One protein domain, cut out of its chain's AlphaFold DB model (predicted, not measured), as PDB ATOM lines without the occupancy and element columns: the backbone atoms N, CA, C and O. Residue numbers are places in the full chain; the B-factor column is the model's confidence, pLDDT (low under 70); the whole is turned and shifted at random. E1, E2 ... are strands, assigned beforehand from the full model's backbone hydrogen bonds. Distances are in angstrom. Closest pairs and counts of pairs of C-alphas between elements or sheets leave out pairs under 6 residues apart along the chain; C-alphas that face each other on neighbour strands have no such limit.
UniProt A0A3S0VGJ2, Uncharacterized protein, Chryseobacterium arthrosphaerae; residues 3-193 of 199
ATOM      1  N   GLY A   3     371.630 297.793 203.635       87.25
ATOM      2  CA  GLY A   3     371.865 296.781 204.662       87.25
ATOM      3  C   GLY A   3     371.376 297.248 206.025       87.25
ATOM      4  O   GLY A   3     371.153 298.442 206.227       87.25
ATOM      5  N   GLY A   4     371.201 296.305 206.947       79.62
ATOM      6  CA  GLY A   4     370.828 296.610 208.323       79.62
ATOM      7  C   GLY A   4     371.324 295.570 209.323       79.62
ATOM      8  O   GLY A   4     371.653 294.435 208.966       79.62
ATOM      9  N   VAL A   5     371.343 295.962 210.596       81.25
ATOM     10  CA  VAL A   5     371.650 295.088 211.736       81.25
ATOM     11  C   VAL A   5     370.549 294.032 211.846       81.25
ATOM     12  O   VAL A   5     369.368 294.373 211.867       81.25
ATOM     13  N   SER A   6     370.920 292.749 211.844       79.62
ATOM     14  CA  SER A   6     369.990 291.602 211.830       79.62
ATOM     15  C   SER A   6     369.029 291.524 210.628       79.62
ATOM     16  O   SER A   6     368.203 290.616 210.570       79.62
ATOM     17  N   GLY A   7     369.146 292.437 209.658       81.81
ATOM     18  CA  GLY A   7     368.280 292.529 208.480       81.81
ATOM     19  C   GLY A   7     368.911 291.999 207.193       81.81
ATOM     20  O   GLY A   7     368.192 291.788 206.222       81.81
ATOM     21  N   GLY A   8     370.228 291.770 207.171       86.06
ATOM     22  CA  GLY A   8     370.952 291.308 205.985       86.06
ATOM     23  C   GLY A   8     371.213 292.407 204.953       86.06
ATOM     24  O   GLY A   8     371.027 293.599 205.215       86.06
ATOM     25  N   LEU A   9     371.677 291.993 203.771       87.19
ATOM     26  CA  LEU A   9     371.943 292.868 202.631       87.19
ATOM     27  C   LEU A   9     370.843 292.725 201.577       87.19
ATOM     28  O   LEU A   9     370.428 291.620 201.252       87.19
ATOM     29  N   TRP A  10     370.420 293.844 201.000       90.19
ATOM     30  CA  TRP A  10     369.348 293.931 200.017       90.19
ATOM     31  C   TRP A  10     369.802 294.704 198.783       90.19
ATOM     32  O   TRP A  10     370.580 295.666 198.862       90.19
ATOM     33  N   TYR A  11     369.267 294.329 197.626       89.56
ATOM     34  CA  TYR A  11     369.478 295.044 196.374       89.56
ATOM     35  C   TYR A  11     368.155 295.344 195.676       89.56
ATOM     36  O   TYR A  11     367.149 294.672 195.869       89.56
ATOM     37  N   ASN A  12     368.179 296.391 194.865       91.12
ATOM     38  CA  ASN A  12     367.106 296.770 193.966       91.12
ATOM     39  C   ASN A  12     367.791 297.244 192.681       91.12
ATOM     40  O   ASN A  12     368.744 298.027 192.752       91.12
ATOM     41  N   ASN A  13     367.365 296.704 191.540       89.00
ATOM     42  CA  ASN A  13     368.011 296.959 190.252       89.00
ATOM     43  C   ASN A  13     367.574 298.284 189.616       89.00
ATOM     44  O   ASN A  13     368.299 298.812 188.778       89.00
ATOM     45  N   ASP A  14     366.427 298.824 190.025       89.75
ATOM     46  CA  ASP A  14     365.918 300.112 189.572       89.75
ATOM     47  C   ASP A  14     365.106 300.779 190.686       89.75
ATOM     48  O   ASP A  14     363.901 300.593 190.814       89.75
ATOM     49  N   ILE A  15     365.773 301.591 191.504       89.69
ATOM     50  CA  ILE A  15     365.116 302.313 192.603       89.69
ATOM     51  C   ILE A  15     364.150 303.415 192.125       89.69
ATOM     52  O   ILE A  15     363.498 304.040 192.960       89.69
ATOM     53  N   SER A  16     364.099 303.703 190.819       92.94
ATOM     54  CA  SER A  16     363.210 304.714 190.238       92.94
ATOM     55  C   SER A  16     361.902 304.134 189.696       92.94
ATOM     56  O   SER A  16     360.927 304.875 189.554       92.94
ATOM     57  N   ASP A  17     361.850 302.823 189.451       94.00
ATOM     58  CA  ASP A  17     360.621 302.112 189.105       94.00
ATOM     59  C   ASP A  17     359.847 301.741 190.376       94.00
ATOM     60  O   ASP A  17     360.314 300.975 191.219       94.00
ATOM     61  N   ALA A  18     358.617 302.246 190.492       91.31
ATOM     62  CA  ALA A  18     357.726 301.948 191.611       91.31
ATOM     63  C   ALA A  18     357.341 300.459 191.716       91.31
ATOM     64  O   ALA A  18     356.850 300.039 192.762       91.31
ATOM     65  N   ASN A  19     357.545 299.672 190.654       93.62
ATOM     66  CA  ASN A  19     357.284 298.231 190.634       93.62
ATOM     67  C   ASN A  19     358.533 297.388 190.927       93.62
ATOM     68  O   ASN A  19     358.433 296.164 191.010       93.62
ATOM     69  N   SER A  20     359.708 298.007 191.057       94.00
ATOM     70  CA  SER A  20     360.939 297.291 191.371       94.00
ATOM     71  C   SER A  20     361.041 297.053 192.876       94.00
ATOM     72  O   SER A  20     361.125 297.991 193.674       94.00
ATOM     73  N   GLU A  21     361.064 295.785 193.279       92.25
ATOM     74  CA  GLU A  21     361.109 295.387 194.686       92.25
ATOM     75  C   GLU A  21     362.541 295.161 195.191       92.25
ATOM     76  O   GLU A  21     363.453 294.768 194.456       92.25
ATOM     77  N   TRP A  22     362.744 295.393 196.490       90.69
ATOM     78  CA  TRP A  22     363.994 295.041 197.157       90.69
ATOM     79  C   TRP A  22     364.073 293.531 197.349       90.69
ATOM     80  O   TRP A  22     363.220 292.926 197.991       90.69
ATOM     81  N   THR A  23     365.134 292.933 196.822       89.88
ATOM     82  CA  THR A  23     365.413 291.505 196.950       89.88
ATOM     83  C   THR A  23     366.520 291.299 197.976       89.88
ATOM     84  O   THR A  23     367.542 291.993 197.949       89.88
ATOM     85  N   LEU A  24     366.314 290.355 198.894       86.81
ATOM     86  CA  LEU A  24     367.349 289.939 199.835       86.81
ATOM     87  C   LEU A  24     368.493 289.302 199.042       86.81
ATOM     88  O   LEU A  24     368.264 288.453 198.180       86.81
ATOM     89  N   VAL A  25     369.726 289.695 199.342       84.06
ATOM     90  CA  VAL A  25     370.904 288.975 198.864       84.06
ATOM     91  C   VAL A  25     370.946 287.649 199.612       84.06
ATOM     92  O   VAL A  25     371.388 287.578 200.758       84.06
ATOM     93  N   ASP A  26     370.421 286.613 198.968       72.44
ATOM     94  CA  ASP A  26     370.388 285.266 199.519       72.44
ATOM     95  C   ASP A  26     371.780 284.623 199.463       72.44
ATOM     96  O   ASP A  26     372.576 284.834 198.543       72.44
ATOM     97  N   GLY A  27     372.090 283.849 200.490       62.59
ATOM     98  CA  GLY A  27     373.381 283.219 200.685       62.59
ATOM     99  C   GLY A  27     373.653 283.002 202.163       62.59
ATOM    100  O   GLY A  27     373.293 283.813 203.010       62.59
ATOM    101  N   PHE A  28     374.338 281.908 202.475       57.62
ATOM    102  CA  PHE A  28     374.826 281.560 203.807       57.62
ATOM    103  C   PHE A  28     375.922 282.532 204.278       57.62
ATOM    104  O   PHE A  28     377.082 282.158 204.446       57.62
ATOM    105  N   TRP A  29     375.580 283.802 204.462       68.12
ATOM    106  CA  TRP A  29     376.460 284.759 205.103       68.12
ATOM    107  C   TRP A  29     376.530 284.326 206.558       68.12
ATOM    108  O   TRP A  29     375.509 284.208 207.235       68.12
ATOM    109  N   SER A  30     377.733 284.079 207.064       66.31
ATOM    110  CA  SER A  30     377.924 283.717 208.470       66.31
ATOM    111  C   SER A  30     377.517 284.844 209.436       66.31
ATOM    112  O   SER A  30     377.577 284.654 210.649       66.31
ATOM    113  N   ASN A  31     377.120 286.015 208.914       70.31
ATOM    114  CA  ASN A  31     376.660 287.171 209.668       70.31
ATOM    115  C   ASN A  31     375.658 288.018 208.859       70.31
ATOM    116  O   ASN A  31     375.980 288.460 207.758       70.31
ATOM    117  N   THR A  32     374.472 288.280 209.414       79.75
ATOM    118  CA  THR A  32     373.431 289.137 208.806       79.75
ATOM    119  C   THR A  32     373.497 290.592 209.271       79.75
ATOM    120  O   THR A  32     372.690 291.419 208.849       79.75
ATOM    121  N   THR A  33     374.447 290.916 210.144       86.88
ATOM    122  CA  THR A  33     374.611 292.247 210.720       86.88
ATOM    123  C   THR A  33     375.482 293.082 209.805       86.88
ATOM    124  O   THR A  33     376.705 293.007 209.885       86.88
ATOM    125  N   VAL A  34     374.861 293.855 208.917       89.31
ATOM    126  CA  VAL A  34     375.572 294.769 208.016       89.31
ATOM    127  C   VAL A  34     375.733 296.125 208.702       89.31
ATOM    128  O   VAL A  34     374.737 296.796 208.963       89.31
ATOM    129  N   SER A  35     376.975 296.527 208.973       91.69
ATOM    130  CA  SER A  35     377.310 297.837 209.557       91.69
ATOM    131  C   SER A  35     377.584 298.894 208.501       91.69
ATOM    132  O   SER A  35     377.197 300.047 208.662       91.69
ATOM    133  N   CYS A  36     378.274 298.519 207.427       93.50
ATOM    134  CA  CYS A  36     378.612 299.444 206.357       93.50
ATOM    135  C   CYS A  36     378.682 298.743 205.005       93.50
ATOM    136  O   CYS A  36     378.926 297.538 204.905       93.50
ATOM    137  N   ILE A  37     378.487 299.530 203.952       95.06
ATOM    138  CA  ILE A  37     378.674 299.122 202.566       95.06
ATOM    139  C   ILE A  37     379.330 300.261 201.794       95.06
ATOM    140  O   ILE A  37     379.002 301.428 202.001       95.06
ATOM    141  N   THR A  38     380.248 299.928 200.893       96.19
ATOM    142  CA  THR A  38     380.894 300.910 200.019       96.19
ATOM    143  C   THR A  38     381.201 300.312 198.649       96.19
ATOM    144  O   THR A  38     381.424 299.105 198.525       96.19
ATOM    145  N   SER A  39     381.182 301.148 197.613       96.38
ATOM    146  CA  SER A  39     381.518 300.781 196.234       96.38
ATOM    147  C   SER A  39     382.933 301.219 195.886       96.38
ATOM    148  O   SER A  39     383.383 302.275 196.330       96.38
ATOM    149  N   ASP A  40     383.605 300.462 195.026       97.38
ATOM    150  CA  ASP A  40     384.887 300.875 194.468       97.38
ATOM    151  C   ASP A  40     384.692 301.969 193.389       97.38
ATOM    152  O   ASP A  40     383.992 301.731 192.398       97.38
ATOM    153  N   PRO A  41     385.309 303.160 193.530       95.69
ATOM    154  CA  PRO A  41     385.221 304.223 192.528       95.69
ATOM    155  C   PRO A  41     385.898 303.881 191.188       95.69
ATOM    156  O   PRO A  41     385.562 304.488 190.173       95.69
ATOM    157  N   ASN A  42     386.838 302.933 191.158       96.69
ATOM    158  CA  ASN A  42     387.515 302.489 189.937       96.69
ATOM    159  C   ASN A  42     386.744 301.395 189.192       96.69
ATOM    160  O   ASN A  42     386.941 301.218 187.989       96.69
ATOM    161  N   ASN A  43     385.885 300.645 189.886       97.31
ATOM    162  CA  ASN A  43     385.095 299.582 189.279       97.31
ATOM    163  C   ASN A  43     383.729 299.433 189.974       97.31
ATOM    164  O   ASN A  43     383.652 298.810 191.034       97.31
ATOM    165  N   PRO A  44     382.624 299.880 189.347       94.81
ATOM    166  CA  PRO A  44     381.295 299.849 189.960       94.81
ATOM    167  C   PRO A  44     380.720 298.435 190.136       94.81
ATOM    168  O   PRO A  44     379.625 298.290 190.669       94.81
ATOM    169  N   GLN A  45     381.414 297.384 189.681       96.75
ATOM    170  CA  GLN A  45     381.053 295.992 189.969       96.75
ATOM    171  C   GLN A  45     381.611 295.501 191.309       96.75
ATOM    172  O   GLN A  45     381.232 294.417 191.759       96.75
ATOM    173  N   ILE A  46     382.516 296.257 191.936       97.75
ATOM    174  CA  ILE A  46     383.160 295.887 193.192       97.75
ATOM    175  C   ILE A  46     382.504 296.638 194.348       97.75
ATOM    176  O   ILE A  46     382.424 297.866 194.353       97.75
ATOM    177  N   PHE A  47     382.077 295.881 195.355       97.12
ATOM    178  CA  PHE A  47     381.565 296.421 196.610       97.12
ATOM    179  C   PHE A  47     382.156 295.666 197.790       97.12
ATOM    180  O   PHE A  47     382.499 294.486 197.682       97.12
ATOM    181  N   TYR A  48     382.211 296.357 198.921       97.06
ATOM    182  CA  TYR A  48     382.647 295.834 200.205       97.06
ATOM    183  C   TYR A  48     381.553 296.028 201.240       97.06
ATOM    184  O   TYR A  48     380.913 297.078 201.273       97.06
ATOM    185  N   VAL A  49     381.370 295.030 202.098       95.69
ATOM    186  CA  VAL A  49     380.422 295.052 203.209       95.69
ATOM    187  C   VAL A  49     381.152 294.713 204.495       95.69
ATOM    188  O   VAL A  49     381.749 293.643 204.611       95.69
ATOM    189  N   GLY A  50     381.096 295.631 205.454       94.56
ATOM    190  CA  GLY A  50     381.527 295.397 206.824       94.56
ATOM    191  C   GLY A  50     380.388 294.804 207.643       94.56
ATOM    192  O   GLY A  50     379.218 295.132 207.424       94.56
ATOM    193  N   THR A  51     380.734 293.917 208.573       93.00
ATOM    194  CA  THR A  51     379.755 293.273 209.452       93.00
ATOM    195  C   THR A  51     379.964 293.618 210.920       93.00
ATOM    196  O   THR A  51     381.070 293.970 211.339       93.00
ATOM    197  N   GLY A  52     378.901 293.448 211.705       89.62
ATOM    198  CA  GLY A  52     378.873 293.647 213.150       89.62
ATOM    199  C   GLY A  52     378.127 294.897 213.580       89.62
ATOM    200  O   GLY A  52     377.731 295.719 212.765       89.62
ATOM    201  N   GLU A  53     377.926 295.032 214.878       84.50
ATOM    202  CA  GLU A  53     377.256 296.164 215.487       84.50
ATOM    203  C   GLU A  53     378.094 296.659 216.658       84.50
ATOM    204  O   GLU A  53     378.384 295.959 217.631       84.50
ATOM    205  N   VAL A  54     378.510 297.908 216.531       76.56
ATOM    206  CA  VAL A  54     379.470 298.507 217.441       76.56
ATOM    207  C   VAL A  54     378.764 299.185 218.623       76.56
ATOM    208  O   VAL A  54     379.325 299.202 219.718       76.56
ATOM    209  N   GLU A  55     377.529 299.669 218.445       72.69
ATOM    210  CA  GLU A  55     376.829 300.556 219.390       72.69
ATOM    211  C   GLU A  55     376.251 299.846 220.622       72.69
ATOM    212  O   GLU A  55     376.576 300.208 221.756       72.69
ATOM    213  N   THR A  56     375.422 298.819 220.431       71.62
ATOM    214  CA  THR A  56     374.832 298.055 221.547       71.62
ATOM    215  C   THR A  56     375.779 296.961 222.038       71.62
ATOM    216  O   THR A  56     375.883 296.706 223.239       71.62
ATOM    217  N   GLY A  57     376.552 296.379 221.115       67.75
ATOM    218  CA  GLY A  57     377.384 295.210 221.367       67.75
ATOM    219  C   GLY A  57     376.614 293.889 221.351       67.75
ATOM    220  O   GLY A  57     377.188 292.879 221.755       67.75
ATOM    221  N   ASP A  58     375.368 293.875 220.871       70.50
ATOM    222  CA  ASP A  58     374.517 292.680 220.847       70.50
ATOM    223  C   ASP A  58     374.945 291.691 219.749       70.50
ATOM    224  O   ASP A  58     374.906 290.473 219.943       70.50
ATOM    225  N   PHE A  59     375.443 292.201 218.615       77.00
ATOM    226  CA  PHE A  59     375.883 291.384 217.484       77.00
ATOM    227  C   PHE A  59     377.308 291.732 217.051       77.00
ATOM    228  O   PHE A  59     377.587 292.814 216.549       77.00
ATOM    229  N   SER A  60     378.239 290.788 217.194       82.44
ATOM    230  CA  SER A  60     379.601 290.963 216.670       82.44
ATOM    231  C   SER A  60     379.691 290.640 215.190       82.44
ATOM    232  O   SER A  60     379.028 289.725 214.706       82.44
ATOM    233  N   GLY A  61     380.573 291.349 214.496       87.75
ATOM    234  CA  GLY A  61     380.920 291.086 213.105       87.75
ATOM    235  C   GLY A  61     381.844 289.887 212.916       87.75
ATOM    236  O   GLY A  61     382.442 289.359 213.857       87.75
ATOM    237  N   LEU A  62     381.962 289.475 211.654       89.62
ATOM    238  CA  LEU A  62     382.915 288.471 211.177       89.62
ATOM    239  C   LEU A  62     383.794 289.043 210.050       89.62
ATOM    240  O   LEU A  62     384.277 288.310 209.195       89.62
ATOM    241  N   GLY A  63     383.993 290.362 210.028       92.19
ATOM    242  CA  GLY A  63     384.864 291.036 209.069       92.19
ATOM    243  C   GLY A  63     384.184 291.470 207.771       92.19
ATOM    244  O   GLY A  63     383.053 291.961 207.811       92.19
ATOM    245  N   ILE A  64     384.907 291.374 206.647       95.00
ATOM    246  CA  ILE A  64     384.551 292.039 205.377       95.00
ATOM    247  C   ILE A  64     384.186 291.027 204.299       95.00
ATOM    248  O   ILE A  64     384.940 290.087 204.031       95.00
ATOM    249  N   TRP A  65     383.071 291.291 203.626       94.44
ATOM    250  CA  TRP A  65     382.637 290.608 202.414       94.44
ATOM    251  C   TRP A  65     382.874 291.489 201.193       94.44
ATOM    252  O   TRP A  65     382.690 292.702 201.249       94.44
ATOM    253  N   LYS A  66     383.267 290.876 200.080       95.38
ATOM    254  CA  LYS A  66     383.521 291.529 198.798       95.38
ATOM    255  C   LYS A  66     382.728 290.847 197.696       95.38
ATOM    256  O   LYS A  66     382.659 289.621 197.644       95.38
ATOM    257  N   THR A  67     382.212 291.641 196.775       95.19
ATOM    258  CA  THR A  67     381.737 291.185 195.466       95.19
ATOM    259  C   THR A  67     382.589 291.814 194.370       95.19
ATOM    260  O   THR A  67     383.174 292.878 194.570       95.19
ATOM    261  N   THR A  68     382.667 291.163 193.212       96.94
ATOM    262  CA  THR A  68     383.306 291.707 192.000       96.94
ATOM    263  C   THR A  68     382.386 291.651 190.780       96.94
ATOM    264  O   THR A  68     382.842 291.832 189.654       96.94
ATOM    265  N   ASN A  69     381.108 291.341 190.991       94.88
ATOM    266  CA  ASN A  69     380.101 291.155 189.948       94.88
ATOM    267  C   ASN A  69     378.767 291.814 190.331       94.88
ATOM    268  O   ASN A  69     377.700 291.222 190.170       94.88
ATOM    269  N   GLY A  70     378.840 293.023 190.889       92.25
ATOM    270  CA  GLY A  70     377.664 293.851 191.153       92.25
ATOM    271  C   GLY A  70     376.764 293.322 192.269       92.25
ATOM    272  O   GLY A  70     375.597 293.690 192.333       92.25
ATOM    273  N   GLY A  71     377.287 292.456 193.142       90.81
ATOM    274  CA  GLY A  71     376.539 291.868 194.252       90.81
ATOM    275  C   GLY A  71     375.908 290.509 193.956       90.81
ATOM    276  O   GLY A  71     375.234 289.978 194.836       90.81
ATOM    277  N   ALA A  72     376.146 289.920 192.777       88.88
ATOM    278  CA  ALA A  72     375.611 288.599 192.436       88.88
ATOM    279  C   ALA A  72     376.230 287.472 193.282       88.88
ATOM    280  O   ALA A  72     375.543 286.527 193.659       88.88
ATOM    281  N   THR A  73     377.524 287.565 193.602       90.38
ATOM    282  CA  THR A  73     378.205 286.639 194.520       90.38
ATOM    283  C   THR A  73     379.135 287.383 195.463       90.38
ATOM    284  O   THR A  73     379.753 288.375 195.066       90.38
ATOM    285  N   TRP A  74     379.288 286.857 196.679       91.25
ATOM    286  CA  TRP A  74     380.087 287.460 197.742       91.25
ATOM    287  C   TRP A  74     381.105 286.476 198.312       91.25
ATOM    288  O   TRP A  74     380.817 285.293 198.482       91.25
ATOM    289  N   GLN A  75     382.291 286.985 198.631       92.06
ATOM    290  CA  GLN A  75     383.375 286.255 199.272       92.06
ATOM    291  C   GLN A  75     383.839 287.013 200.514       92.06
ATOM    292  O   GLN A  75     384.034 288.226 200.470       92.06
ATOM    293  N   GLN A  76     384.065 286.299 201.612       92.19
ATOM    294  CA  GLN A  76     384.712 286.865 202.789       92.19
ATOM    295  C   GLN A  76     386.206 287.077 202.500       92.19
ATOM    296  O   GLN A  76     386.907 286.137 202.125       92.19
ATOM    297  N   VAL A  77     386.681 288.316 202.639       94.19
ATOM    298  CA  VAL A  77     388.054 288.732 202.291       94.19
ATOM    299  C   VAL A  77     388.838 289.289 203.474       94.19
ATOM    300  O   VAL A  77     390.025 289.557 203.359       94.19
ATOM    301  N   PHE A  78     388.189 289.477 204.618       92.69
ATOM    302  CA  PHE A  78     388.860 289.871 205.846       92.69
ATOM    303  C   PHE A  78     388.305 289.060 207.005       92.69
ATOM    304  O   PHE A  78     387.215 289.341 207.498       92.69
ATOM    305  N   ASN A  79     389.059 288.052 207.423       88.56
ATOM    306  CA  ASN A  79     388.767 287.182 208.551       88.56
ATOM    307  C   ASN A  79     390.076 286.890 209.294       88.56
ATOM    308  O   ASN A  79     391.021 286.347 208.729       88.56
ATOM    309  N   LEU A  80     390.148 287.289 210.559       85.38
ATOM    310  CA  LEU A  80     391.319 287.087 211.404       85.38
ATOM    311  C   LEU A  80     391.172 285.808 212.237       85.38
ATOM    312  O   LEU A  80     390.098 285.212 212.324       85.38
ATOM    313  N   GLU A  81     392.282 285.370 212.824       85.94
ATOM    314  CA  GLU A  81     392.375 284.115 213.568       85.94
ATOM    315  C   GLU A  81     391.350 284.025 214.714       85.94
ATOM    316  O   GLU A  81     391.216 284.936 215.533       85.94
ATOM    317  N   ASN A  82     390.657 282.886 214.799       87.69
ATOM    318  CA  ASN A  82     389.735 282.586 215.890       87.69
ATOM    319  C   ASN A  82     390.489 282.078 217.123       87.69
ATOM    320  O   ASN A  82     391.386 281.245 217.018       87.69
ATOM    321  N   GLY A  83     390.066 282.499 218.312       87.50
ATOM    322  CA  GLY A  83     390.650 282.008 219.557       87.50
ATOM    323  C   GLY A  83     389.890 282.480 220.786       87.50
ATOM    324  O   GLY A  83     389.140 283.449 220.724       87.50
ATOM    325  N   TYR A  84     390.080 281.800 221.912       88.50
ATOM    326  CA  TYR A  84     389.554 282.245 223.198       88.50
ATOM    327  C   TYR A  84     390.594 282.025 224.289       88.50
ATOM    328  O   TYR A  84     391.056 280.904 224.504       88.50
ATOM    329  N   THR A  85     391.009 283.090 224.968       87.12
ATOM    330  CA  THR A  85     392.006 283.013 226.043       87.12
ATOM    331  C   THR A  85     391.774 284.136 227.041       87.12
ATOM    332  O   THR A  85     391.650 285.293 226.651       87.12
ATOM    333  N   SER A  86     391.721 283.798 228.332       86.00
ATOM    334  CA  SER A  86     391.631 284.768 229.437       86.00
ATOM    335  C   SER A  86     390.520 285.817 229.270       86.00
ATOM    336  O   SER A  86     390.751 287.005 229.476       86.00
ATOM    337  N   GLY A  87     389.320 285.387 228.863       82.44
ATOM    338  CA  GLY A  87     388.176 286.288 228.658       82.44
ATOM    339  C   GLY A  87     388.240 287.115 227.370       82.44
ATOM    340  O   GLY A  87     387.439 288.030 227.200       82.44
ATOM    341  N   VAL A  88     389.167 286.811 226.456       84.50
ATOM    342  CA  VAL A  88     389.299 287.479 225.155       84.50
ATOM    343  C   VAL A  88     389.003 286.497 224.028       84.50
ATOM    344  O   VAL A  88     389.687 285.485 223.881       84.50
ATOM    345  N   LYS A  89     388.001 286.821 223.213       88.12
ATOM    346  CA  LYS A  89     387.596 286.126 221.997       88.12
ATOM    347  C   LYS A  89     388.168 286.838 220.766       88.12
ATOM    348  O   LYS A  89     387.865 287.999 220.504       88.12
ATOM    349  N   ARG A  90     388.997 286.128 220.011       87.56
ATOM    350  CA  ARG A  90     389.583 286.561 218.736       87.56
ATOM    351  C   ARG A  90     388.733 286.063 217.572       87.56
ATOM    352  O   ARG A  90     388.009 285.076 217.725       87.56
ATOM    353  N   GLY A  91     388.809 286.754 216.438       86.06
ATOM    354  CA  GLY A  91     388.024 286.429 215.240       86.06
ATOM    355  C   GLY A  91     386.569 286.925 215.259       86.06
ATOM    356  O   GLY A  91     385.828 286.697 214.310       86.06
ATOM    357  N   MET A  92     386.160 287.635 216.317       87.69
ATOM    358  CA  MET A  92     384.877 288.342 216.401       87.69
ATOM    359  C   MET A  92     385.138 289.822 216.645       87.69
ATOM    360  O   MET A  92     385.688 290.171 217.681       87.69
ATOM    361  N   TYR A  93     384.778 290.675 215.694       89.06
ATOM    362  CA  TYR A  93     385.047 292.114 215.721       89.06
ATOM    363  C   TYR A  93     384.127 292.823 214.731       89.06
ATOM    364  O   TYR A  93     383.624 292.210 213.790       89.06
ATOM    365  N   ASN A  94     383.921 294.118 214.927       91.75
ATOM    366  CA  ASN A  94     383.025 294.906 214.090       91.75
ATOM    367  C   ASN A  94     383.815 295.685 213.050       91.75
ATOM    368  O   ASN A  94     384.906 296.177 213.340       91.75
ATOM    369  N   VAL A  95     383.232 295.840 211.865       94.44
ATOM    370  CA  VAL A  95     383.765 296.694 210.801       94.44
ATOM    371  C   VAL A  95     382.784 297.841 210.551       94.44
ATOM    372  O   VAL A  95     381.969 297.758 209.627       94.44
ATOM    373  N   PRO A  96     382.771 298.886 211.397       92.69
ATOM    374  CA  PRO A  96     381.789 299.964 211.290       92.69
ATOM    375  C   PRO A  96     381.997 300.863 210.066       92.69
ATOM    376  O   PRO A  96     381.030 301.449 209.594       92.69
ATOM    377  N   ALA A  97     383.211 300.926 209.510       94.81
ATOM    378  CA  ALA A  97     383.506 301.777 208.362       94.81
ATOM    379  C   ALA A  97     384.478 301.126 207.374       94.81
ATOM    380  O   ALA A  97     385.505 300.563 207.757       94.81
ATOM    381  N   ILE A  98     384.165 301.264 206.084       97.19
ATOM    382  CA  ILE A  98     385.060 300.955 204.967       97.19
ATOM    383  C   ILE A  98     385.005 302.127 203.984       97.19
ATOM    384  O   ILE A  98     383.921 302.564 203.593       97.19
ATOM    385  N   LYS A  99     386.166 302.607 203.535       96.44
ATOM    386  CA  LYS A  99     386.279 303.580 202.439       96.44
ATOM    387  C   LYS A  99     387.221 303.048 201.368       96.44
ATOM    388  O   LYS A  99     388.254 302.464 201.684       96.44
ATOM    389  N   VAL A 100     386.862 303.267 200.105       96.06
ATOM    390  CA  VAL A 100     387.712 302.945 198.956       96.06
ATOM    391  C   VAL A 100     388.130 304.246 198.289       96.06
ATOM    392  O   VAL A 100     387.284 305.076 197.958       96.06
ATOM    393  N   VAL A 101     389.431 304.425 198.104       93.69
ATOM    394  CA  VAL A 101     390.025 305.613 197.493       93.69
ATOM    395  C   VAL A 101     390.643 305.229 196.163       93.69
ATOM    396  O   VAL A 101     391.374 304.246 196.069       93.69
ATOM    397  N   ASN A 102     390.372 306.029 195.134       92.81
ATOM    398  CA  ASN A 102     391.117 305.946 193.891       92.81
ATOM    399  C   ASN A 102     392.457 306.676 194.049       92.81
ATOM    400  O   ASN A 102     392.504 307.906 194.092       92.81
ATOM    401  N   ASN A 103     393.547 305.918 194.091       90.31
ATOM    402  CA  ASN A 103     394.902 306.437 194.046       90.31
ATOM    403  C   ASN A 103     395.525 306.135 192.673       90.31
ATOM    404  O   ASN A 103     396.173 305.108 192.479       90.31
ATOM    405  N   ASN A 104     395.300 307.023 191.700       91.12
ATOM    406  CA  ASN A 104     395.833 306.911 190.334       91.12
ATOM    407  C   ASN A 104     395.511 305.571 189.638       91.12
ATOM    408  O   ASN A 104     396.369 304.955 189.008       91.12
ATOM    409  N   GLY A 105     394.264 305.118 189.756       92.19
ATOM    410  CA  GLY A 105     393.762 303.864 189.188       92.19
ATOM    411  C   GLY A 105     393.932 302.649 190.101       92.19
ATOM    412  O   GLY A 105     393.413 301.582 189.781       92.19
ATOM    413  N   VAL A 106     394.617 302.795 191.239       93.75
ATOM    414  CA  VAL A 106     394.689 301.762 192.278       93.75
ATOM    415  C   VAL A 106     393.586 302.004 193.300       93.75
ATOM    416  O   VAL A 106     393.468 303.100 193.845       93.75
ATOM    417  N   SER A 107     392.778 300.981 193.567       95.81
ATOM    418  CA  SER A 107     391.771 301.015 194.628       95.81
ATOM    419  C   SER A 107     392.425 300.713 195.971       95.81
ATOM    420  O   SER A 107     392.780 299.571 196.261       95.81
ATOM    421  N   GLU A 108     392.589 301.735 196.802       95.50
ATOM    422  CA  GLU A 108     393.037 301.567 198.180       95.50
ATOM    423  C   GLU A 108     391.828 301.424 199.102       95.50
ATOM    424  O   GLU A 108     390.991 302.322 199.184       95.50
ATOM    425  N   VAL A 109     391.734 300.300 199.805       97.19
ATOM    426  CA  VAL A 109     390.637 300.006 200.728       97.19
ATOM    427  C   VAL A 109     391.116 300.229 202.152       97.19
ATOM    428  O   VAL A 109     392.068 299.589 202.596       97.19
ATOM    429  N   TYR A 110     390.422 301.100 202.874       95.81
ATOM    430  CA  TYR A 110     390.629 301.358 204.290       95.81
ATOM    431  C   TYR A 110     389.466 300.770 205.076       95.81
ATOM    432  O   TYR A 110     388.309 301.043 204.757       95.81
ATOM    433  N   ALA A 111     389.766 299.965 206.091       96.19
ATOM    434  CA  ALA A 111     388.775 299.325 206.944       96.19
ATOM    435  C   ALA A 111     389.035 299.661 208.410       96.19
ATOM    436  O   ALA A 111     390.124 299.422 208.934       96.19
ATOM    437  N   GLY A 112     388.023 300.216 209.062       93.69
ATOM    438  CA  GLY A 112     388.029 300.487 210.487       93.69
ATOM    439  C   GLY A 112     387.526 299.264 211.226       93.69
ATOM    440  O   GLY A 112     386.474 298.733 210.876       93.69
ATOM    441  N   VAL A 113     388.269 298.817 212.231       91.88
ATOM    442  CA  VAL A 113     387.907 297.669 213.060       91.88
ATOM    443  C   VAL A 113     387.766 298.115 214.507       91.88
ATOM    444  O   VAL A 113     388.604 298.857 215.024       91.88
ATOM    445  N   ALA A 114     386.705 297.644 215.160       87.94
ATOM    446  CA  ALA A 114     386.410 297.935 216.555       87.94
ATOM    447  C   ALA A 114     386.053 296.664 217.333       87.94
ATOM    448  O   ALA A 114     385.355 295.775 216.831       87.94
ATOM    449  N   GLY A 115     386.497 296.609 218.587       85.56
ATOM    450  CA  GLY A 115     386.122 295.563 219.531       85.56
ATOM    451  C   GLY A 115     384.766 295.812 220.202       85.56
ATOM    452  O   GLY A 115     384.207 296.910 220.146       85.56
ATOM    453  N   THR A 116     384.260 294.785 220.885       82.25
ATOM    454  CA  THR A 116     383.047 294.821 221.722       82.25
ATOM    455  C   THR A 116     383.316 294.152 223.070       82.25
ATOM    456  O   THR A 116     384.150 293.254 223.186       82.25
ATOM    457  N   TYR A 117     382.590 294.579 224.106       80.12
ATOM    458  CA  TYR A 117     382.546 293.902 225.399       80.12
ATOM    459  C   TYR A 117     381.141 293.372 225.675       80.12
ATOM    460  O   TYR A 117     380.185 294.147 225.708       80.12
ATOM    461  N   PHE A 118     381.046 292.069 225.921       78.56
ATOM    462  CA  PHE A 118     379.813 291.385 226.282       78.56
ATOM    463  C   PHE A 118     379.660 291.356 227.804       78.56
ATOM    464  O   PHE A 118     380.236 290.500 228.481       78.56
ATOM    465  N   GLY A 119     378.877 292.293 228.345       74.31
ATOM    466  CA  GLY A 119     378.712 292.473 229.793       74.31
ATOM    467  C   GLY A 119     378.156 291.245 230.519       74.31
ATOM    468  O   GLY A 119     378.601 290.941 231.620       74.31
ATOM    469  N   GLU A 120     377.252 290.500 229.881       78.88
ATOM    470  CA  GLU A 120     376.638 289.294 230.458       78.88
ATOM    471  C   GLU A 120     377.642 288.161 230.700       78.88
ATOM    472  O   GLU A 120     377.501 287.385 231.642       78.88
ATOM    473  N   THR A 121     378.667 288.064 229.850       81.00
ATOM    474  CA  THR A 121     379.655 286.973 229.880       81.00
ATOM    475  C   THR A 121     381.039 287.434 230.326       81.00
ATOM    476  O   THR A 121     381.961 286.622 230.386       81.00
ATOM    477  N   GLY A 122     381.215 288.727 230.604       80.75
ATOM    478  CA  GLY A 122     382.514 289.310 230.934       80.75
ATOM    479  C   GLY A 122     383.571 289.112 229.843       80.75
ATOM    480  O   GLY A 122     384.758 289.028 230.151       80.75
ATOM    481  N   THR A 123     383.151 288.978 228.580       83.94
ATOM    482  CA  THR A 123     384.029 288.596 227.466       83.94
ATOM    483  C   THR A 123     384.315 289.776 226.549       83.94
ATOM    484  O   THR A 123     383.411 290.479 226.102       83.94
ATOM    485  N   PHE A 124     385.584 289.952 226.204       81.94
ATOM    486  CA  PHE A 124     386.039 290.898 225.195       81.94
ATOM    487  C   PHE A 124     386.133 290.229 223.829       81.94
ATOM    488  O   PHE A 124     386.721 289.160 223.721       81.94
ATOM    489  N   ALA A 125     385.619 290.864 222.784       86.12
ATOM    490  CA  ALA A 125     385.743 290.411 221.405       86.12
ATOM    491  C   ALA A 125     386.466 291.465 220.560       86.12
ATOM    492  O   ALA A 125     386.190 292.657 220.694       86.12
ATOM    493  N   GLY A 126     387.412 291.037 219.720       82.06
ATOM    494  CA  GLY A 126     388.062 291.922 218.743       82.06
ATOM    495  C   GLY A 126     389.154 292.812 219.329       82.06
ATOM    496  O   GLY A 126     389.566 293.794 218.721       82.06
ATOM    497  N   LEU A 127     389.604 292.490 220.539       79.88
ATOM    498  CA  LEU A 127     390.529 293.303 221.323       79.88
ATOM    499  C   LEU A 127     391.919 293.436 220.690       79.88
ATOM    500  O   LEU A 127     392.572 294.463 220.854       79.88
ATOM    501  N   TYR A 128     392.397 292.394 220.012       81.94
ATOM    502  CA  TYR A 128     393.699 292.419 219.333       81.94
ATOM    503  C   TYR A 128     393.564 292.762 217.848       81.94
ATOM    504  O   TYR A 128     394.562 292.850 217.139       81.94
ATOM    505  N   GLU A 129     392.327 292.936 217.394       87.94
ATOM    506  CA  GLU A 129     391.943 293.144 216.009       87.94
ATOM    507  C   GLU A 129     391.465 294.581 215.748       87.94
ATOM    508  O   GLU A 129     391.380 294.983 214.596       87.94
ATOM    509  N   ALA A 130     391.160 295.369 216.787       87.06
ATOM    510  CA  ALA A 130     390.803 296.777 216.642       87.06
ATOM    511  C   ALA A 130     391.935 297.576 215.976       87.06
ATOM    512  O   ALA A 130     393.114 297.349 216.257       87.06
ATOM    513  N   GLY A 131     391.582 298.524 215.109       88.38
ATOM    514  CA  GLY A 131     392.537 299.373 214.401       88.38
ATOM    515  C   GLY A 131     392.099 299.748 212.988       88.38
ATOM    516  O   GLY A 131     391.052 299.328 212.498       88.38
ATOM    517  N   LEU A 132     392.924 300.559 212.321       90.56
ATOM    518  CA  LEU A 132     392.764 300.881 210.904       90.56
ATOM    519  C   LEU A 132     393.575 299.897 210.063       90.56
ATOM    520  O   LEU A 132     394.776 299.742 210.278       90.56
ATOM    521  N   TYR A 133     392.944 299.295 209.066       93.88
ATOM    522  CA  TYR A 133     393.578 298.391 208.115       93.88
ATOM    523  C   TYR A 133     393.559 298.984 206.709       93.88
ATOM    524  O   TYR A 133     392.603 299.661 206.335       93.88
ATOM    525  N   LYS A 134     394.592 298.689 205.915       94.44
ATOM    526  CA  LYS A 134     394.712 299.073 204.504       94.44
ATOM    527  C   LYS A 134     394.918 297.846 203.615       94.44
ATOM    528  O   LYS A 134     395.654 296.928 203.980       94.44
ATOM    529  N   SER A 135     394.316 297.866 202.431       97.12
ATOM    530  CA  SER A 135     394.541 296.914 201.342       97.12
ATOM    531  C   SER A 135     394.676 297.643 200.000       97.12
ATOM    532  O   SER A 135     394.027 298.663 199.785       97.12
ATOM    533  N   THR A 136     395.504 297.124 199.091       96.38
ATOM    534  CA  THR A 136     395.672 297.646 197.715       96.38
ATOM    535  C   THR A 136     395.246 296.653 196.633       96.38
ATOM    536  O   THR A 136     395.200 296.999 195.459       96.38
ATOM    537  N   ASP A 137     394.950 295.409 197.010       95.69
ATOM    538  CA  ASP A 137     394.347 294.382 196.147       95.69
ATOM    539  C   ASP A 137     392.883 294.094 196.533       95.69
ATOM    540  O   ASP A 137     392.146 293.363 195.859       95.69
ATOM    541  N   GLY A 138     392.441 294.694 197.639       95.44
ATOM    542  CA  GLY A 138     391.106 294.544 198.167       95.44
ATOM    543  C   GLY A 138     390.819 293.151 198.717       95.44
ATOM    544  O   GLY A 138     389.647 292.785 198.772       95.44
ATOM    545  N   THR A 139     391.841 292.357 199.039       95.62
ATOM    546  CA  THR A 139     391.707 291.028 199.656       95.62
ATOM    547  C   THR A 139     392.688 290.798 200.797       95.62
ATOM    548  O   THR A 139     392.372 290.075 201.729       95.62
ATOM    549  N   ASN A 140     393.867 291.411 200.752       95.31
ATOM    550  CA  ASN A 140     394.882 291.298 201.786       95.31
ATOM    551  C   ASN A 140     394.958 292.617 202.552       95.31
ATOM    552  O   ASN A 140     395.336 293.649 201.997       95.31
ATOM    553  N   PHE A 141     394.567 292.581 203.826       95.38
ATOM    554  CA  PHE A 141     394.513 293.750 204.700       95.38
ATOM    555  C   PHE A 141     395.673 293.739 205.691       95.38
ATOM    556  O   PHE A 141     395.969 292.723 206.317       95.38
ATOM    557  N   THR A 142     396.301 294.897 205.863       92.88
ATOM    558  CA  THR A 142     397.441 295.106 206.761       92.88
ATOM    559  C   THR A 142     397.129 296.214 207.756       92.88
ATOM    560  O   THR A 142     396.484 297.199 207.400       92.88
ATOM    561  N   LEU A 143     397.547 296.042 209.012       89.56
ATOM    562  CA  LEU A 143     397.324 297.032 210.065       89.56
ATOM    563  C   LEU A 143     398.171 298.288 209.809       89.56
ATOM    564  O   LEU A 143     399.373 298.200 209.554       89.56
ATOM    565  N   VAL A 144     397.553 299.462 209.925       87.38
ATOM    566  CA  VAL A 144     398.212 300.765 209.795       87.38
ATOM    567  C   VAL A 144     398.774 301.186 211.156       87.38
ATOM    568  O   VAL A 144     398.101 301.819 211.969       87.38
ATOM    569  N   ASN A 145     400.032 300.821 211.413       78.88
ATOM    570  CA  ASN A 145     400.685 301.026 212.714       78.88
ATOM    571  C   ASN A 145     400.999 302.491 213.049       78.88
ATOM    572  O   ASN A 145     401.168 302.814 214.220       78.88
ATOM    573  N   SER A 146     401.059 303.387 212.062       72.44
ATOM    574  CA  SER A 146     401.409 304.803 212.270       72.44
ATOM    575  C   SER A 146     400.416 305.567 213.152       72.44
ATOM    576  O   SER A 146     400.751 306.625 213.679       72.44
ATOM    577  N   LEU A 147     399.216 305.023 213.363       66.31
ATOM    578  CA  LEU A 147     398.253 305.557 214.322       66.31
ATOM    579  C   LEU A 147     398.645 305.262 215.781       66.31
ATOM    580  O   LEU A 147     398.284 306.027 216.671       66.31
ATOM    581  N   LEU A 148     399.407 304.196 216.046       63.34
ATOM    582  CA  LEU A 148     399.726 303.676 217.382       63.34
ATOM    583  C   LEU A 148     400.917 304.412 218.018       63.34
ATOM    584  O   LEU A 148     401.974 303.832 218.243       63.34
ATOM    585  N   SER A 149     400.774 305.706 218.314       55.38
ATOM    586  CA  SER A 149     401.885 306.490 218.891       55.38
ATOM    587  C   SER A 149     402.198 306.143 220.357       55.38
ATOM    588  O   SER A 149     403.339 306.281 220.793       55.38
ATOM    589  N   THR A 150     401.205 305.678 221.126       54.50
ATOM    590  CA  THR A 150     401.357 305.311 222.553       54.50
ATOM    591  C   THR A 150     400.528 304.097 222.987       54.50
ATOM    592  O   THR A 150     400.680 303.611 224.111       54.50
ATOM    593  N   ALA A 151     399.654 303.583 222.118       57.28
ATOM    594  CA  ALA A 151     398.761 302.481 222.438       57.28
ATOM    595  C   ALA A 151     399.429 301.125 222.159       57.28
ATOM    596  O   ALA A 151     399.952 300.880 221.078       57.28
ATOM    597  N   THR A 152     399.369 300.203 223.122       57.31
ATOM    598  CA  THR A 152     399.818 298.806 222.946       57.31
ATOM    599  C   THR A 152     398.788 297.935 222.218       57.31
ATOM    600  O   THR A 152     398.989 296.732 222.056       57.31
ATOM    601  N   ARG A 153     397.653 298.530 221.830       67.06
ATOM    602  CA  ARG A 153     396.470 297.913 221.216       67.06
ATOM    603  C   ARG A 153     395.876 298.917 220.228       67.06
ATOM    604  O   ARG A 153     396.031 300.118 220.441       67.06
ATOM    605  N   GLY A 154     395.232 298.455 219.160       67.62
ATOM    606  CA  GLY A 154     394.686 299.371 218.160       67.62
ATOM    607  C   GLY A 154     393.457 300.145 218.631       67.62
ATOM    608  O   GLY A 154     392.782 299.768 219.589       67.62
ATOM    609  N   TYR A 155     393.210 301.279 217.974       76.56
ATOM    610  CA  TYR A 155     392.077 302.157 218.255       76.56
ATOM    611  C   TYR A 155     390.776 301.565 217.706       76.56
ATOM    612  O   TYR A 155     390.757 301.085 216.576       76.56
ATOM    613  N   ASP A 156     389.681 301.672 218.465       82.94
ATOM    614  CA  ASP A 156     388.343 301.346 217.962       82.94
ATOM    615  C   ASP A 156     387.915 302.404 216.936       82.94
ATOM    616  O   ASP A 156     387.389 303.462 217.298       82.94
ATOM    617  N   ILE A 157     388.147 302.120 215.655       86.69
ATOM    618  CA  ILE A 157     387.744 302.998 214.555       86.69
ATOM    619  C   ILE A 157     386.225 302.922 214.405       86.69
ATOM    620  O   ILE A 157     385.673 301.826 214.369       86.69
ATOM    621  N   GLN A 158     385.555 304.068 214.341       86.62
ATOM    622  CA  GLN A 158     384.107 304.170 214.127       86.62
ATOM    623  C   GLN A 158     383.776 304.646 212.724       86.62
ATOM    624  O   GLN A 158     382.871 304.114 212.093       86.62
ATOM    625  N   ASP A 159     384.536 305.622 212.246       89.38
ATOM    626  CA  ASP A 159     384.315 306.224 210.946       89.38
ATOM    627  C   ASP A 159     385.646 306.541 210.273       89.38
ATOM    628  O   ASP A 159     386.676 306.720 210.932       89.38
ATOM    629  N   ILE A 160     385.618 306.580 208.949       92.25
ATOM    630  CA  ILE A 160     386.752 306.915 208.101       92.25
ATOM    631  C   ILE A 160     386.244 307.938 207.110       92.25
ATOM    632  O   ILE A 160     385.248 307.684 206.456       92.25
ATOM    633  N   GLU A 161     386.956 309.038 206.920       90.62
ATOM    634  CA  GLU A 161     386.669 310.006 205.874       90.62
ATOM    635  C   GLU A 161     387.904 310.314 205.040       90.62
ATOM    636  O   GLU A 161     389.045 310.179 205.484       90.62
ATOM    637  N   VAL A 162     387.667 310.696 203.790       86.25
ATOM    638  CA  VAL A 162     388.726 310.927 202.807       86.25
ATOM    639  C   VAL A 162     388.682 312.392 202.399       86.25
ATOM    640  O   VAL A 162     387.675 312.878 201.887       86.25
ATOM    641  N   GLY A 163     389.777 313.105 202.647       82.75
ATOM    642  CA  GLY A 163     389.945 314.486 202.221       82.75
ATOM    643  C   GLY A 163     390.090 314.597 200.703       82.75
ATOM    644  O   GLY A 163     390.498 313.656 200.025       82.75
ATOM    645  N   ALA A 164     389.819 315.786 200.160       83.19
ATOM    646  CA  ALA A 164     389.975 316.074 198.728       83.19
ATOM    647  C   ALA A 164     391.423 315.909 198.213       83.19
ATOM    648  O   ALA A 164     391.658 315.841 197.011       83.19
ATOM    649  N   ASP A 165     392.391 315.860 199.123       80.31
ATOM    650  CA  ASP A 165     393.814 315.628 198.887       80.31
ATOM    651  C   ASP A 165     394.236 314.165 199.127       80.31
ATOM    652  O   ASP A 165     395.423 313.892 199.300       80.31
ATOM    653  N   ASN A 166     393.279 313.232 199.188       74.50
ATOM    654  CA  ASN A 166     393.471 311.828 199.568       74.50
ATOM    655  C   ASN A 166     394.013 311.616 200.993       74.50
ATOM    656  O   ASN A 166     394.487 310.523 201.314       74.50
ATOM    657  N   SER A 167     393.941 312.619 201.873       82.00
ATOM    658  CA  SER A 167     394.219 312.391 203.291       82.00
ATOM    659  C   SER A 167     393.150 311.499 203.916       82.00
ATOM    660  O   SER A 167     391.962 311.649 203.638       82.00
ATOM    661  N   ILE A 168     393.575 310.568 204.769       85.44
ATOM    662  CA  ILE A 168     392.658 309.691 205.499       85.44
ATOM    663  C   ILE A 168     392.456 310.262 206.891       85.44
ATOM    664  O   ILE A 168     393.424 310.502 207.612       85.44
ATOM    665  N   TRP A 169     391.195 310.462 207.241       86.62
ATOM    666  CA  TRP A 169     390.725 310.908 208.539       86.62
ATOM    667  C   TRP A 169     389.997 309.754 209.201       86.62
ATOM    668  O   TRP A 169     389.175 309.107 208.563       86.62
ATOM    669  N   VAL A 170     390.290 309.471 210.462       86.81
ATOM    670  CA  VAL A 170     389.573 308.427 211.205       86.81
ATOM    671  C   VAL A 170     389.011 308.989 212.488       86.81
ATOM    672  O   VAL A 170     389.697 309.749 213.166       86.81
ATOM    673  N   ALA A 171     387.783 308.600 212.808       84.25
ATOM    674  CA  ALA A 171     387.159 308.846 214.094       84.25
ATOM    675  C   ALA A 171     387.288 307.600 214.966       84.25
ATOM    676  O   ALA A 171     387.040 306.478 214.517       84.25
ATOM    677  N   THR A 172     387.644 307.801 216.229       78.75
ATOM    678  CA  THR A 172     387.790 306.723 217.209       78.75
ATOM    679  C   THR A 172     386.809 306.904 218.353       78.75
ATOM    680  O   THR A 172     386.461 308.033 218.698       78.75
ATOM    681  N   ARG A 173     386.400 305.806 218.990       71.06
ATOM    682  CA  ARG A 173     385.674 305.859 220.268       71.06
ATOM    683  C   ARG A 173     386.567 305.497 221.443       71.06
ATOM    684  O   ARG A 173     387.632 304.899 221.263       71.06
ATOM    685  N   GLN A 174     386.094 305.807 222.649       61.38
ATOM    686  CA  GLN A 174     386.725 305.362 223.884       61.38
ATOM    687  C   GLN A 174     386.771 303.831 223.928       61.38
ATOM    688  O   GLN A 174     385.747 303.147 223.956       61.38
ATOM    689  N   SER A 175     387.986 303.304 223.987       53.81
ATOM    690  CA  SER A 175     388.243 301.901 224.267       53.81
ATOM    691  C   SER A 175     387.724 301.579 225.680       53.81
ATOM    692  O   SER A 175     388.231 302.115 226.666       53.81
ATOM    693  N   ARG A 176     386.726 300.687 225.818       51.53
ATOM    694  CA  ARG A 176     386.163 300.233 227.118       51.53
ATOM    695  C   ARG A 176     387.170 299.495 228.036       51.53
ATOM    696  O   ARG A 176     386.773 298.944 229.057       51.53
ATOM    697  N   PHE A 177     388.456 299.442 227.687       55.75
ATOM    698  CA  PHE A 177     389.386 298.401 228.135       55.75
ATOM    699  C   PHE A 177     390.470 298.857 229.125       55.75
ATOM    700  O   PHE A 177     390.998 298.016 229.848       55.75
ATOM    701  N   THR A 178     390.847 300.138 229.178       45.00
ATOM    702  CA  THR A 178     392.032 300.571 229.958       45.00
ATOM    703  C   THR A 178     391.795 301.770 230.869       45.00
ATOM    704  O   THR A 178     392.673 302.098 231.661       45.00
ATOM    705  N   GLY A 179     390.666 302.476 230.742       44.94
ATOM    706  CA  GLY A 179     390.550 303.835 231.292       44.94
ATOM    707  C   GLY A 179     391.552 304.826 230.672       44.94
ATOM    708  O   GLY A 179     391.510 306.010 230.981       44.94
ATOM    709  N   SER A 180     392.423 304.363 229.768       42.81
ATOM    710  CA  SER A 180     393.325 305.172 228.969       42.81
ATOM    711  C   SER A 180     392.581 305.553 227.705       42.81
ATOM    712  O   SER A 180     392.250 304.708 226.870       42.81
ATOM    713  N   ALA A 181     392.296 306.840 227.605       37.53
ATOM    714  CA  ALA A 181     391.642 307.451 226.476       37.53
ATOM    715  C   ALA A 181     392.343 307.082 225.156       37.53
ATOM    716  O   ALA A 181     393.475 307.487 224.898       37.53
ATOM    717  N   SER A 182     391.620 306.420 224.262       40.72
ATOM    718  CA  SER A 182     391.690 306.745 222.838       40.72
ATOM    719  C   SER A 182     390.939 308.059 222.605       40.72
ATOM    720  O   SER A 182     389.920 308.079 221.925       40.72
ATOM    721  N   GLY A 183     391.416 309.126 223.258       34.16
ATOM    722  CA  GLY A 183     390.773 310.436 223.329       34.16
ATOM    723  C   GLY A 183     389.460 310.433 224.118       34.16
ATOM    724  O   GLY A 183     388.519 309.723 223.790       34.16
ATOM    725  N   GLU A 184     389.344 311.296 225.124       32.69
ATOM    726  CA  GLU A 184     388.045 311.708 225.691       32.69
ATOM    727  C   GLU A 184     387.249 312.589 224.703       32.69
ATOM    728  O   GLU A 184     386.391 313.380 225.079       32.69
ATOM    729  N   GLU A 185     387.554 312.489 223.414       36.25
ATOM    730  CA  GLU A 185     387.166 313.434 222.390       36.25
ATOM    731  C   GLU A 185     387.241 312.715 221.045       36.25
ATOM    732  O   GLU A 185     388.131 311.892 220.820       36.25
ATOM    733  N   PHE A 186     386.304 313.016 220.154       44.81
ATOM    734  CA  PHE A 186     386.381 312.652 218.746       44.81
ATOM    735  C   PHE A 186     387.738 313.117 218.197       44.81
ATOM    736  O   PHE A 186     387.940 314.308 217.963       44.81
ATOM    737  N   GLN A 187     388.702 312.207 218.054       50.03
ATOM    738  CA  GLN A 187     390.022 312.561 217.546       50.03
ATOM    739  C   GLN A 187     390.094 312.207 216.079       50.03
ATOM    740  O   GLN A 187     389.944 311.045 215.712       50.03
ATOM    741  N   ILE A 188     390.316 313.231 215.257       55.06
ATOM    742  CA  ILE A 188     390.493 313.064 213.824       55.06
ATOM    743  C   ILE A 188     391.988 312.973 213.538       55.06
ATOM    744  O   ILE A 188     392.713 313.966 213.618       55.06
ATOM    745  N   TYR A 189     392.462 311.775 213.213       60.47
ATOM    746  CA  TYR A 189     393.854 311.573 212.815       60.47
ATOM    747  C   TYR A 189     393.980 311.758 211.311       60.47
ATOM    748  O   TYR A 189     393.310 311.052 210.568       60.47
ATOM    749  N   ARG A 190     394.849 312.668 210.861       56.03
ATOM    750  CA  ARG A 190     395.188 312.820 209.442       56.03
ATOM    751  C   ARG A 190     396.387 311.944 209.108       56.03
ATOM    752  O   ARG A 190     397.489 312.219 209.581       56.03
ATOM    753  N   LEU A 191     396.200 310.954 208.244       55.97
ATOM    754  CA  LEU A 191     397.316 310.290 207.579       55.97
ATOM    755  C   LEU A 191     397.545 310.928 206.215       55.97
ATOM    756  O   LEU A 191     396.625 311.068 205.406       55.97
ATOM    757  N   TRP A 192     398.796 311.289 205.953       42.12
ATOM    758  CA  TRP A 192     399.232 311.590 204.602       42.12
ATOM    759  C   TRP A 192     399.515 310.280 203.876       42.12
ATOM    760  O   TRP A 192     400.353 309.496 204.316       42.12
ATOM    761  N   CYS A 193     398.865 310.061 202.739       40.47
ATOM    762  CA  CYS A 193     399.257 309.001 201.823       40.47
ATOM    763  C   CYS A 193     400.460 309.492 200.993       40.47
ATOM    764  O   CYS A 193     400.326 309.803 199.813       40.47
TER     765      CYS A 193
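AT A GLANCE: This is residues 3 to 193 of the 199 residues of an uncharacterized protein of Chryseobacterium arthrosphaerae (UniProt A0A3S0VGJ2). Little is regular structure, but three antiparallel sheets stack face to face, E8 E9 E12 between meanders E2 E3 E4 E5 and E13 E14 E15, each strand beside the one before. E9 runs on into E10 of mixed sheet E6 E7 E11 E10. Of 191 printed residues, 73 are in fifteen named strands: all strand. It is compact, radius of gyration of the C-alphas 16.8 A, spanning 52 by 42 by 28 A.

HOW THE PARTS SIT: In hairpin E2, residues 34 to 39, and E3, 47 to 51, find N 48 and O 38 2.9 A apart. The closest C-alphas of E3 and E8, 94 to 103, are 50 and 95, 4.7 A. Those of E9, 106 to 114, and E13, 157 to 162, are 112 and 157, 4.8 A.

IN THESE COORDINATES: E1, 8 to 11, pairs with no named strand; find C-alpha 8 at (370.952, 291.308, 205.985). E8 runs 26.0 A. E15, 189 to 191, ends at (397.316, 310.290, 207.579).

THE WHOLE: The printed part has no cut, four long links and 33 residues under pLDDT 70, including 174 to 193.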